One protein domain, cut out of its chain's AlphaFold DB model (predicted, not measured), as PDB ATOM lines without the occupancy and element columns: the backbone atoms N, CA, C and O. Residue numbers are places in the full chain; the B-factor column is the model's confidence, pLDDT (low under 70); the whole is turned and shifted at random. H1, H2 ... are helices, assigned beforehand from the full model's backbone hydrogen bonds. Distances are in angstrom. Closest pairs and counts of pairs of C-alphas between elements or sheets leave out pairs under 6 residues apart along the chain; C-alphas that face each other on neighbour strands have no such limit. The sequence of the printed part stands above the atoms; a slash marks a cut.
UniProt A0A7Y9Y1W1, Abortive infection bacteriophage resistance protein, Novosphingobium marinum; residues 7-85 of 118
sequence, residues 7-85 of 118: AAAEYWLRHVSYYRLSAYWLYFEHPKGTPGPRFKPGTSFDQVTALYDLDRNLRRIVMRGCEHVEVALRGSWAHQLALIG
ATOM      1  N   ALA A   7     -37.846  49.836 -20.499       97.19
ATOM      2  CA  ALA A   7     -37.968  48.379 -20.553       97.19
ATOM      3  C   ALA A   7     -36.623  47.734 -20.916       97.19
ATOM      4  O   ALA A   7     -36.202  46.756 -20.289       97.19
ATOM      5  N   ALA A   8     -35.893  48.331 -21.863       95.19
ATOM      6  CA  ALA A   8     -34.514  47.942 -22.140       95.19
ATOM      7  C   ALA A   8     -33.616  48.153 -20.909       95.19
ATOM      8  O   ALA A   8     -32.817  47.278 -20.566       95.19
ATOM      9  N   ALA A   9     -33.765  49.278 -20.202       96.62
ATOM     10  CA  ALA A   9     -32.989  49.539 -18.992       96.62
ATOM     11  C   ALA A   9     -33.237  48.494 -17.893       96.62
ATOM     12  O   ALA A   9     -32.281  48.001 -17.286       96.62
ATOM     13  N   GLU A  10     -34.491  48.096 -17.677       97.06
ATOM     14  CA  GLU A  10     -34.844  47.017 -16.754       97.06
ATOM     15  C   GLU A  10     -34.208  45.685 -17.171       97.06
ATOM     16  O   GLU A  10     -33.594  45.007 -16.342       97.06
ATOM     17  N   TYR A  11     -34.280  45.333 -18.459       96.88
ATOM     18  CA  TYR A  11     -33.641  44.129 -18.990       96.88
ATOM     19  C   TYR A  11     -32.140  44.102 -18.674       96.88
ATOM     20  O   TYR A  11     -31.633  43.115 -18.133       96.88
ATOM     21  N   TRP A  12     -31.429  45.195 -18.948       97.12
ATOM     22  CA  TRP A  12     -29.998  45.308 -18.667       97.12
ATOM     23  C   TRP A  12     -29.690  45.203 -17.175       97.12
ATOM     24  O   TRP A  12     -28.801  44.447 -16.775       97.12
ATOM     25  N   LEU A  13     -30.437  45.916 -16.335       96.06
ATOM     26  CA  LEU A  13     -30.242  45.887 -14.886       96.06
ATOM     27  C   LEU A  13     -30.519  44.502 -14.296       96.06
ATOM     28  O   LEU A  13     -29.824  44.095 -13.368       96.06
ATOM     29  N   ARG A  14     -31.465  43.747 -14.858       97.00
ATOM     30  CA  ARG A  14     -31.761  42.374 -14.438       97.00
ATOM     31  C   ARG A  14     -30.666  41.378 -14.833       97.00
ATOM     32  O   ARG A  14     -30.336  40.511 -14.031       97.00
ATOM     33  N   HIS A  15     -30.107  41.484 -16.040       96.06
ATOM     34  CA  HIS A  15     -29.188  40.468 -16.582       96.06
ATOM     35  C   HIS A  15     -27.702  40.789 -16.377       96.06
ATOM     36  O   HIS A  15     -26.888  39.877 -16.231       96.06
ATOM     37  N   VAL A  16     -27.329  42.070 -16.349       95.94
ATOM     38  CA  VAL A  16     -25.937  42.517 -16.150       95.94
ATOM     39  C   VAL A  16     -25.687  43.002 -14.724       95.94
ATOM     40  O   VAL A  16     -24.554  42.930 -14.246       95.94
ATOM     41  N   SER A  17     -26.751  43.370 -14.007       95.06
ATOM     42  CA  SER A  17     -26.725  43.971 -12.674       95.06
ATOM     43  C   SER A  17     -26.260  45.428 -12.658       95.06
ATOM     44  O   SER A  17     -25.325  45.841 -13.352       95.06
ATOM     45  N   TYR A  18     -26.907  46.203 -11.785       95.00
ATOM     46  CA  TYR A  18     -26.529  47.579 -11.478       95.00
ATOM     47  C   TYR A  18     -25.048  47.691 -11.104       95.00
ATOM     48  O   TYR A  18     -24.376  48.606 -11.562       95.00
ATOM     49  N   TYR A  19     -24.514  46.749 -10.318       95.50
ATOM     50  CA  TYR A  19     -23.123  46.793  -9.859       95.50
ATOM     51  C   TYR A  19     -22.132  46.800 -11.029       95.50
ATOM     52  O   TYR A  19     -21.253  47.661 -11.069       95.50
ATOM     53  N   ARG A  20     -22.299  45.907 -12.017       95.31
ATOM     54  CA  ARG A  20     -21.404  45.878 -13.185       95.31
ATOM     55  C   ARG A  20     -21.545  47.138 -14.021       95.31
ATOM     56  O   ARG A  20     -20.536  47.759 -14.324       95.31
ATOM     57  N   LEU A  21     -22.777  47.534 -14.349       96.12
ATOM     58  CA  LEU A  21     -23.028  48.740 -15.145       96.12
ATOM     59  C   LEU A  21     -22.506  50.000 -14.442       96.12
ATOM     60  O   LEU A  21     -21.992  50.904 -15.100       96.12
ATOM     61  N   SER A  22     -22.533  50.026 -13.107       95.00
ATOM     62  CA  SER A  22     -22.071  51.170 -12.325       95.00
ATOM     63  C   SER A  22     -20.593  51.486 -12.454       95.00
ATOM     64  O   SER A  22     -20.218  52.653 -12.365       95.00
ATOM     65  N   ALA A  23     -19.764  50.488 -12.747       95.88
ATOM     66  CA  ALA A  23     -18.358  50.727 -13.031       95.88
ATOM     67  C   ALA A  23     -18.179  51.558 -14.316       95.88
ATOM     68  O   ALA A  23     -17.290  52.404 -14.389       95.88
ATOM     69  N   TYR A  24     -19.060  51.371 -15.302       96.25
ATOM     70  CA  TYR A  24     -19.002  52.071 -16.586       96.25
ATOM     71  C   TYR A  24     -19.574  53.491 -16.515       96.25
ATOM     72  O   TYR A  24     -19.202  54.338 -17.325       96.25
ATOM     73  N   TRP A  25     -20.406  53.802 -15.514       95.19
ATOM     74  CA  TRP A  25     -20.863  55.174 -15.272       95.19
ATOM     75  C   TRP A  25     -19.722  56.146 -14.973       95.19
ATOM     76  O   TRP A  25     -19.823  57.305 -15.363       95.19
ATOM     77  N   LEU A  26     -18.615  55.685 -14.379       94.06
ATOM     78  CA  LEU A  26     -17.470  56.534 -14.026       94.06
ATOM     79  C   LEU A  26     -16.908  57.330 -15.217       94.06
ATOM     80  O   LEU A  26     -16.448  58.453 -15.038       94.06
ATOM     81  N   TYR A  27     -16.991  56.794 -16.439       94.38
ATOM     82  CA  TYR A  27     -16.564  57.500 -17.655       94.38
ATOM     83  C   TYR A  27     -17.442  58.718 -17.989       94.38
ATOM     84  O   TYR A  27     -16.973  59.729 -18.530       94.38
ATOM     85  N   PHE A  28     -18.725  58.622 -17.653       95.81
ATOM     86  CA  PHE A  28     -19.750  59.618 -17.950       95.81
ATOM     87  C   PHE A  28     -20.060  60.531 -16.761       95.81
ATOM     88  O   PHE A  28     -20.762  61.529 -16.915       95.81
ATOM     89  N   GLU A  29     -19.547  60.210 -15.578       95.00
ATOM     90  CA  GLU A  29     -19.689  61.029 -14.383       95.00
ATOM     91  C   GLU A  29     -18.713  62.207 -14.374       95.00
ATOM     92  O   GLU A  29     -17.640  62.189 -14.989       95.00
ATOM     93  N   HIS A  30     -19.099  63.258 -13.657       94.00
ATOM     94  CA  HIS A  30     -18.140  64.258 -13.213       94.00
ATOM     95  C   HIS A  30     -17.263  63.684 -12.087       94.00
ATOM     96  O   HIS A  30     -17.692  62.772 -11.375       94.00
ATOM     97  N   PRO A  31     -16.046  64.218 -11.878       92.06
ATOM     98  CA  PRO A  31     -15.236  63.855 -10.722       92.06
ATOM     99  C   PRO A  31     -16.028  63.997  -9.419       92.06
ATOM    100  O   PRO A  31     -16.802  64.946  -9.247       92.06
ATOM    101  N   LYS A  32     -15.826  63.062  -8.484       88.38
ATOM    102  CA  LYS A  32     -16.482  63.105  -7.170       88.38
ATOM    103  C   LYS A  32     -16.206  64.449  -6.488       88.38
ATOM    104  O   LYS A  32     -15.069  64.904  -6.465       88.38
ATOM    105  N   GLY A  33     -17.249  65.063  -5.929       86.75
ATOM    106  CA  GLY A  33     -17.163  66.380  -5.289       86.75
ATOM    107  C   GLY A  33     -17.409  67.566  -6.225       86.75
ATOM    108  O   GLY A  33     -17.438  68.697  -5.752       86.75
ATOM    109  N   THR A  34     -17.640  67.335  -7.522       90.12
ATOM    110  CA  THR A  34     -18.092  68.399  -8.428       90.12
ATOM    111  C   THR A  34     -19.536  68.784  -8.079       90.12
ATOM    112  O   THR A  34     -20.405  67.907  -8.103       90.12
ATOM    113  N   PRO A  35     -19.831  70.055  -7.748       87.50
ATOM    114  CA  PRO A  35     -21.201  70.494  -7.517       87.50
ATOM    115  C   PRO A  35     -22.007  70.447  -8.821       87.50
ATOM    116  O   PRO A  35     -21.520  70.844  -9.878       87.50
ATOM    117  N   GLY A  36     -23.253  69.980  -8.735       88.62
ATOM    118  CA  GLY A  36     -24.161  69.874  -9.876       88.62
ATOM    119  C   GLY A  36     -24.564  68.433 -10.214       88.62
ATOM    120  O   GLY A  36     -24.525  67.553  -9.351       88.62
ATOM    121  N   PRO A  37     -25.022  68.181 -11.454       90.56
ATOM    122  CA  PRO A  37     -25.474  66.863 -11.883       90.56
ATOM    123  C   PRO A  37     -24.360  65.813 -11.817       90.56
ATOM    124  O   PRO A  37     -23.231  66.058 -12.230       90.56
ATOM    125  N   ARG A  38     -24.704  64.596 -11.380       91.44
ATOM    126  CA  ARG A  38     -23.771  63.455 -11.331       91.44
ATOM    127  C   ARG A  38     -23.169  63.114 -12.701       91.44
ATOM    128  O   ARG A  38     -21.989  62.795 -12.794       91.44
ATOM    129  N   PHE A  39     -23.984  63.166 -13.753       95.00
ATOM    130  CA  PHE A  39     -23.612  62.764 -15.111       95.00
ATOM    131  C   PHE A  39     -23.389  63.966 -16.019       95.00
ATOM    132  O   PHE A  39     -24.147  64.935 -15.950       95.00
ATOM    133  N   LYS A  40     -22.426  63.839 -16.935       94.69
ATOM    134  CA  LYS A  40     -22.177  64.811 -18.002       94.69
ATOM    135  C   LYS A  40     -23.437  65.005 -18.861       94.69
ATOM    136  O   LYS A  40     -24.167  64.030 -19.104       94.69
ATOM    137  N   PRO A  41     -23.706  66.227 -19.355       94.12
ATOM    138  CA  PRO A  41     -24.805  66.484 -20.283       94.12
ATOM    139  C   PRO A  41     -24.761  65.548 -21.498       94.12
ATOM    140  O   PRO A  41     -23.687  65.217 -21.991       94.12
ATOM    141  N   GLY A  42     -25.927  65.096 -21.963       93.56
ATOM    142  CA  GLY A  42     -26.033  64.179 -23.106       93.56
ATOM    143  C   GLY A  42     -25.748  62.703 -22.800       93.56
ATOM    144  O   GLY A  42     -25.943  61.870 -23.679       93.56
ATOM    145  N   THR A  43     -25.354  62.356 -21.569       95.69
ATOM    146  CA  THR A  43     -25.179  60.948 -21.173       95.69
ATOM    147  C   THR A  43     -26.508  60.200 -21.257       95.69
ATOM    148  O   THR A  43     -27.476  60.597 -20.595       95.69
ATOM    149  N   SER A  44     -26.542  59.089 -21.988       96.50
ATOM    150  CA  SER A  44     -27.681  58.166 -22.057       96.50
ATOM    151  C   SER A  44     -27.337  56.779 -21.514       96.50
ATOM    152  O   SER A  44     -26.172  56.387 -21.445       96.50
ATOM    153  N   PHE A  45     -28.361  56.026 -21.122       96.38
ATOM    154  CA  PHE A  45     -28.194  54.640 -20.687       96.38
ATOM    155  C   PHE A  45     -27.643  53.737 -21.808       96.38
ATOM    156  O   PHE A  45     -26.817  52.861 -21.546       96.38
ATOM    157  N   ASP A  46     -28.008  54.013 -23.060       96.06
ATOM    158  CA  ASP A  46     -27.519  53.286 -24.237       96.06
ATOM    159  C   ASP A  46     -26.007  53.453 -24.428       96.06
ATOM    160  O   ASP A  46     -25.309  52.502 -24.763       96.06
ATOM    161  N   GLN A  47     -25.456  54.635 -24.134       96.44
ATOM    162  CA  GLN A  47     -24.003  54.844 -24.172       96.44
ATOM    163  C   GLN A  47     -23.265  54.001 -23.124       96.44
ATOM    164  O   GLN A  47     -22.174  53.495 -23.386       96.44
ATOM    165  N   VAL A  48     -23.857  53.832 -21.940       96.56
ATOM    166  CA  VAL A  48     -23.267  53.043 -20.849       96.56
ATOM    167  C   VAL A  48     -23.284  51.556 -21.195       96.56
ATOM    168  O   VAL A  48     -22.276  50.870 -21.022       96.56
ATOM    169  N   THR A  49     -24.406  51.059 -21.715       96.88
ATOM    170  CA  THR A  49     -24.541  49.653 -22.128       96.88
ATOM    171  C   THR A  49     -23.697  49.335 -23.363       96.88
ATOM    172  O   THR A  49     -23.044  48.294 -23.386       96.88
ATOM    173  N   ALA A  50     -23.579  50.258 -24.321       96.62
ATOM    174  CA  ALA A  50     -22.671  50.118 -25.458       96.62
ATOM    175  C   ALA A  50     -21.199  50.016 -25.023       96.62
ATOM    176  O   ALA A  50     -20.449  49.198 -25.558       96.62
ATOM    177  N   LEU A  51     -20.778  50.806 -24.026       97.31
ATOM    178  CA  LEU A  51     -19.426  50.713 -23.467       97.31
ATOM    179  C   LEU A  51     -19.187  49.362 -22.773       97.31
ATOM    180  O   LEU A  51     -18.123  48.764 -22.938       97.31
ATOM    181  N   TYR A  52     -20.180  48.863 -22.031       97.25
ATOM    182  CA  TYR A  52     -20.128  47.525 -21.441       97.25
ATOM    183  C   TYR A  52     -19.984  46.432 -22.511       97.25
ATOM    184  O   TYR A  52     -19.127  45.552 -22.389       97.25
ATOM    185  N   ASP A  53     -20.791  46.484 -23.572       96.94
ATOM    186  CA  ASP A  53     -20.755  45.487 -24.643       96.94
ATOM    187  C   ASP A  53     -19.440  45.516 -25.416       96.94
ATOM    188  O   ASP A  53     -18.896  44.459 -25.755       96.94
ATOM    189  N   LEU A  54     -18.887  46.708 -25.646       97.62
ATOM    190  CA  LEU A  54     -17.561  46.865 -26.227       97.62
ATOM    191  C   LEU A  54     -16.501  46.142 -25.382       97.62
ATOM    192  O   LEU A  54     -15.764  45.319 -25.925       97.62
ATOM    193  N   ASP A  55     -16.450  46.392 -24.068       97.06
ATOM    194  CA  ASP A  55     -15.495  45.729 -23.163       97.06
ATOM    195  C   ASP A  55     -15.680  44.205 -23.160       97.06
ATOM    196  O   ASP A  55     -14.718  43.438 -23.263       97.06
ATOM    197  N   ARG A  56     -16.933  43.742 -23.107       96.19
ATOM    198  CA  ARG A  56     -17.262  42.312 -23.145       96.19
ATOM    199  C   ARG A  56     -16.755  41.646 -24.424       96.19
ATOM    200  O   ARG A  56     -16.216  40.536 -24.366       96.19
ATOM    201  N   ASN A  57     -16.943  42.293 -25.570       98.06
ATOM    202  CA  ASN A  57     -16.505  41.775 -26.861       98.06
ATOM    203  C   ASN A  57     -14.981  41.815 -26.994       98.06
ATOM    204  O   ASN A  57     -14.384  40.818 -27.404       98.06
ATOM    205  N   LEU A  58     -14.345  42.907 -26.564       97.94
ATOM    206  CA  LEU A  58     -12.891  43.032 -26.540       97.94
ATOM    207  C   LEU A  58     -12.261  41.919 -25.697       97.94
ATOM    208  O   LEU A  58     -11.401  41.187 -26.184       97.94
ATOM    209  N   ARG A  59     -12.751  41.718 -24.468       97.19
ATOM    210  CA  ARG A  59     -12.280  40.653 -23.571       97.19
ATOM    211  C   ARG A  59     -12.386  39.276 -24.216       97.19
ATOM    212  O   ARG A  59     -11.475  38.468 -24.076       97.19
ATOM    213  N   ARG A  60     -13.475  39.003 -24.940       97.62
ATOM    214  CA  ARG A  60     -13.669  37.723 -25.634       97.62
ATOM    215  C   ARG A  60     -12.606  37.492 -26.708       97.62
ATOM    216  O   ARG A  60     -12.067  36.393 -26.788       97.62
ATOM    217  N   ILE A  61     -12.322  38.503 -27.526       97.88
ATOM    218  CA  ILE A  61     -11.337  38.401 -28.612       97.88
ATOM    219  C   ILE A  61      -9.926  38.260 -28.034       97.88
ATOM    220  O   ILE A  61      -9.181  37.382 -28.461       97.88
ATOM    221  N   VAL A  62      -9.589  39.062 -27.021       97.94
ATOM    222  CA  VAL A  62      -8.287  38.999 -26.343       97.94
ATOM    223  C   VAL A  62      -8.059  37.623 -25.721       97.94
ATOM    224  O   VAL A  62      -7.028  37.013 -25.980       97.94
ATOM    225  N   MET A  63      -9.032  37.094 -24.972       97.62
ATOM    226  CA  MET A  63      -8.895  35.777 -24.337       97.62
ATOM    227  C   MET A  63      -8.718  34.656 -25.361       97.62
ATOM    228  O   MET A  63      -7.850  33.809 -25.182       97.62
ATOM    229  N   ARG A  64      -9.461  34.690 -26.476       97.00
ATOM    230  CA  ARG A  64      -9.256  33.739 -27.581       97.00
ATOM    231  C   ARG A  64      -7.865  33.854 -28.201       97.00
ATOM    232  O   ARG A  64      -7.277  32.840 -28.561       97.00
ATOM    233  N   GLY A  65      -7.340  35.068 -28.354       96.81
ATOM    234  CA  GLY A  65      -5.974  35.275 -28.836       96.81
ATOM    235  C   GLY A  65      -4.939  34.686 -27.876       96.81
ATOM    236  O   GLY A  65      -4.064  33.934 -28.300       96.81
ATOM    237  N   CYS A  66      -5.076  34.973 -26.579       97.81
ATOM    238  CA  CYS A  66      -4.198  34.444 -25.537       97.81
ATOM    239  C   CYS A  66      -4.211  32.914 -25.481       97.81
ATOM    240  O   CYS A  66      -3.147  32.317 -25.365       97.81
ATOM    241  N   GLU A  67      -5.377  32.285 -25.625       97.19
ATOM    242  CA  GLU A  67      -5.515  30.825 -25.643       97.19
ATOM    243  C   GLU A  67      -4.681  30.178 -26.762       97.19
ATOM    244  O   GLU A  67      -3.921  29.242 -26.510       97.19
ATOM    245  N   HIS A  68      -4.737  30.713 -27.988       96.00
ATOM    246  CA  HIS A  68      -3.933  30.196 -29.102       96.00
ATOM    247  C   HIS A  68      -2.429  30.341 -28.849       96.00
ATOM    248  O   HIS A  68      -1.659  29.413 -29.112       96.00
ATOM    249  N   VAL A  69      -2.005  31.495 -28.325       96.69
ATOM    250  CA  VAL A  69      -0.597  31.749 -27.990       96.69
ATOM    251  C   VAL A  69      -0.125  30.804 -26.887       96.69
ATOM    252  O   VAL A  69       0.963  30.243 -26.990       96.69
ATOM    253  N   GLU A  70      -0.940  30.585 -25.857       96.81
ATOM    254  CA  GLU A  70      -0.633  29.683 -24.747       96.81
ATOM    255  C   GLU A  70      -0.415  28.246 -25.229       96.81
ATOM    256  O   GLU A  70       0.588  27.621 -24.876       96.81
ATOM    257  N   VAL A  71      -1.325  27.723 -26.056       96.44
ATOM    258  CA  VAL A  71      -1.225  26.360 -26.595       96.44
ATOM    259  C   VAL A  71       0.025  26.209 -27.463       96.44
ATOM    260  O   VAL A  71       0.785  25.255 -27.277       96.44
ATOM    261  N   ALA A  72       0.282  27.164 -28.361       95.94
ATOM    262  CA  ALA A  72       1.460  27.140 -29.227       95.94
ATOM    263  C   ALA A  72       2.769  27.214 -28.427       95.94
ATOM    264  O   ALA A  72       3.709  26.458 -28.696       95.94
ATOM    265  N   LEU A  73       2.827  28.086 -27.416       95.31
ATOM    266  CA  LEU A  73       3.993  28.237 -26.552       95.31
ATOM    267  C   LEU A  73       4.236  26.973 -25.726       95.31
ATOM    268  O   LEU A  73       5.361  26.478 -25.695       95.31
ATOM    269  N   ARG A  74       3.192  26.418 -25.098       91.25
ATOM    270  CA  ARG A  74       3.284  25.181 -24.310       91.25
ATOM    271  C   ARG A  74       3.770  24.015 -25.166       91.25
ATOM    272  O   ARG A  74       4.668  23.295 -24.740       91.25
ATOM    273  N   GLY A  75       3.211  23.852 -26.367       91.12
ATOM    274  CA  GLY A  75       3.625  22.806 -27.301       91.12
ATOM    275  C   GLY A  75       5.082  22.963 -27.733       91.12
ATOM    276  O   GLY A  75       5.857  22.012 -27.650       91.12
ATOM    277  N   SER A  76       5.479  24.181 -28.109       89.88
ATOM    278  CA  SER A  76       6.860  24.478 -28.512       89.88
ATOM    279  C   SER A  76       7.848  24.226 -27.375       89.88
ATOM    280  O   SER A  76       8.888  23.607 -27.584       89.88
ATOM    281  N   TRP A  77       7.510  24.655 -26.158       86.06
ATOM    282  CA  TRP A  77       8.333  24.443 -24.972       86.06
ATOM    283  C   TRP A  77       8.487  22.953 -24.646       86.06
ATOM    284  O   TRP A  77       9.605  22.481 -24.449       86.06
ATOM    285  N   ALA A  78       7.385  22.197 -24.631       85.50
ATOM    286  CA  ALA A  78       7.409  20.757 -24.375       85.50
ATOM    287  C   ALA A  78       8.247  20.006 -25.421       85.50
ATOM    288  O   ALA A  78       9.047  19.148 -25.062       85.50
ATOM    289  N   HIS A  79       8.117  20.372 -26.699       87.25
ATOM    290  CA  HIS A  79       8.907  19.787 -27.779       87.25
ATOM    291  C   HIS A  79      10.406  20.064 -27.615       87.25
ATOM    292  O   HIS A  79      11.213  19.147 -27.711       87.25
ATOM    293  N   GLN A  80      10.796  21.313 -27.335       85.31
ATOM    294  CA  GLN A  80      12.208  21.648 -27.123       85.31
ATOM    295  C   GLN A  80      12.789  20.932 -25.897       85.31
ATOM    296  O   GLN A  80      13.895  20.409 -25.974       85.31
ATOM    297  N   LEU A  81      12.039  20.834 -24.796       78.50
ATOM    298  CA  LEU A  81      12.469  20.057 -23.628       78.50
ATOM    299  C   LEU A  81      12.636  18.567 -23.937       78.50
ATOM    300  O   LEU A  81      13.592  17.960 -23.463       78.50
ATOM    301  N   ALA A  82      11.735  17.986 -24.732       80.31
ATOM    302  CA  ALA A  82      11.831  16.588 -25.138       80.31
ATOM    303  C   ALA A  82      13.078  16.310 -25.993       80.31
ATOM    304  O   ALA A  82      13.619  15.215 -25.930       80.31
ATOM    305  N   LEU A  83      13.557  17.293 -26.763       82.19
ATOM    306  CA  LEU A  83      14.781  17.160 -27.560       82.19
ATOM    307  C   LEU A  83      16.074  17.296 -26.739       82.19
ATOM    308  O   LEU A  83      17.113  16.808 -27.175       82.19
ATOM    309  N   ILE A  84      16.037  17.970 -25.586       77.75
ATOM    310  CA  ILE A  84      17.229  18.233 -24.761       77.75
ATOM    311  C   ILE A  84      17.612  17.020 -23.890       77.75
ATOM    312  O   ILE A  84      18.766  16.917 -23.477       77.75
ATOM    313  N   GLY A  85      16.709  16.065 -23.645       68.25
ATOM    314  CA  GLY A  85      17.067  14.860 -22.891       68.25
ATOM    315  C   GLY A  85      16.032  13.741 -22.916       68.25
ATOM    316  O   GLY A  85      15.423  13.463 -23.939       68.25
TER     317      GLY A  85
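Overview. This is residues 7 to 85 of the 118 residues of the protein "Abortive infection bacteriophage resistance protein" of Novosphingobium marinum (UniProt A0A7Y9Y1W1). One long, unbent helix, H3, sticks out of a small head like a handle, with residues 56 to 85 standing free of the rest. The head sits at the first end of H3: the short helix H2 crosses H3 there, the short helix H1 lies near both, and a long loop, residues 26 to 44, folds back from H2 to H3. The printed part has 79 residues with three named helices, in the order H1, H2, H3 along the chain, and no named strand; its class is all helix. The whole is extended, with a radius of gyration of the C-alphas of 21.2 A and spans of 70 by 31 by 18 A, and the free arm of H3 makes most of the length.

Arrangement. The longest helix is H3, residues 45 to 84, with 40 residues. H2, residues 18 to 25, touches H3, with 7 pairs of C-alphas within 8 A. The closest C-alphas of the two are those of Tyr 24 and Val 48, 6.1 A apart. Their lines stand about perpendicular, at 86 degrees, and H3 touches H2 with residues 48 to 52 alone. Their centres are 24.3 A apart. H1, residues 7 to 16, is close to H3 but not clearly touching, with 2 pairs of C-alphas within 8 A. The closest C-alphas of H1 and H3 are those of Ala 9 and Phe 45, 7.2 A apart. These two helices run the same way at a shallow tilt of 29 degrees. H1 and H2 are also close but not clearly touching, with 1 pair of C-alphas within 8 A, that of Leu 13 and Leu 21, 7.8 A apart. Their lines stand about perpendicular, at 75 degrees, and their centres are 12.1 A apart. In H1 and H3 every O i to N i+4 pair is within hydrogen-bond range, while in H2 2 of 4 are, beside 5 of 5 O i to N i+3 pairs.

Along the chain. H3 begins at C-alpha 45, at (-28.194, 54.640, -20.687), and ends at C-alpha 84, at (17.229, 18.233, -24.761). Its first and last C-alphas are 58.4 A apart, and the stretch that stands free begins at Arg 56, whose C-alpha is at (-17.262, 42.312, -23.145). H2 runs from Tyr 18 to Trp 25, 8 residues, and measures 10.2 A from first to last C-alpha. H1 has 10 residues, from Ala 7, whose C-alpha is at (-37.968, 48.379, -20.553), to Val 16, and measures 14.1 A.

Size, cuts and confidence. The printed part runs from residue 7 to residue 85 of a full chain of 118 residues and has no cut. The two C-alphas farthest apart are those of Gly 36, in the loop, and Gly 85, the last printed residue, at 70.0 A. From the first to the last printed C-alpha, Ala 7 to Gly 85, the distance is 64.5 A. Without the free stretch, the body has 49 residues, spans 32 by 19 by 17 A and has a radius of gyration of 11.3 A. The link from H1 to H2 is tight, with 1 residue, Ser 17, between them. The link from H2 to H3 is long, with 19 residues, 26 to 44, whose C-alphas lie 13 to 30 A from the mean of the C-alphas. The mean pLDDT of the printed part is 93.6, and residue 85 is the one printed residue under 70 in this model.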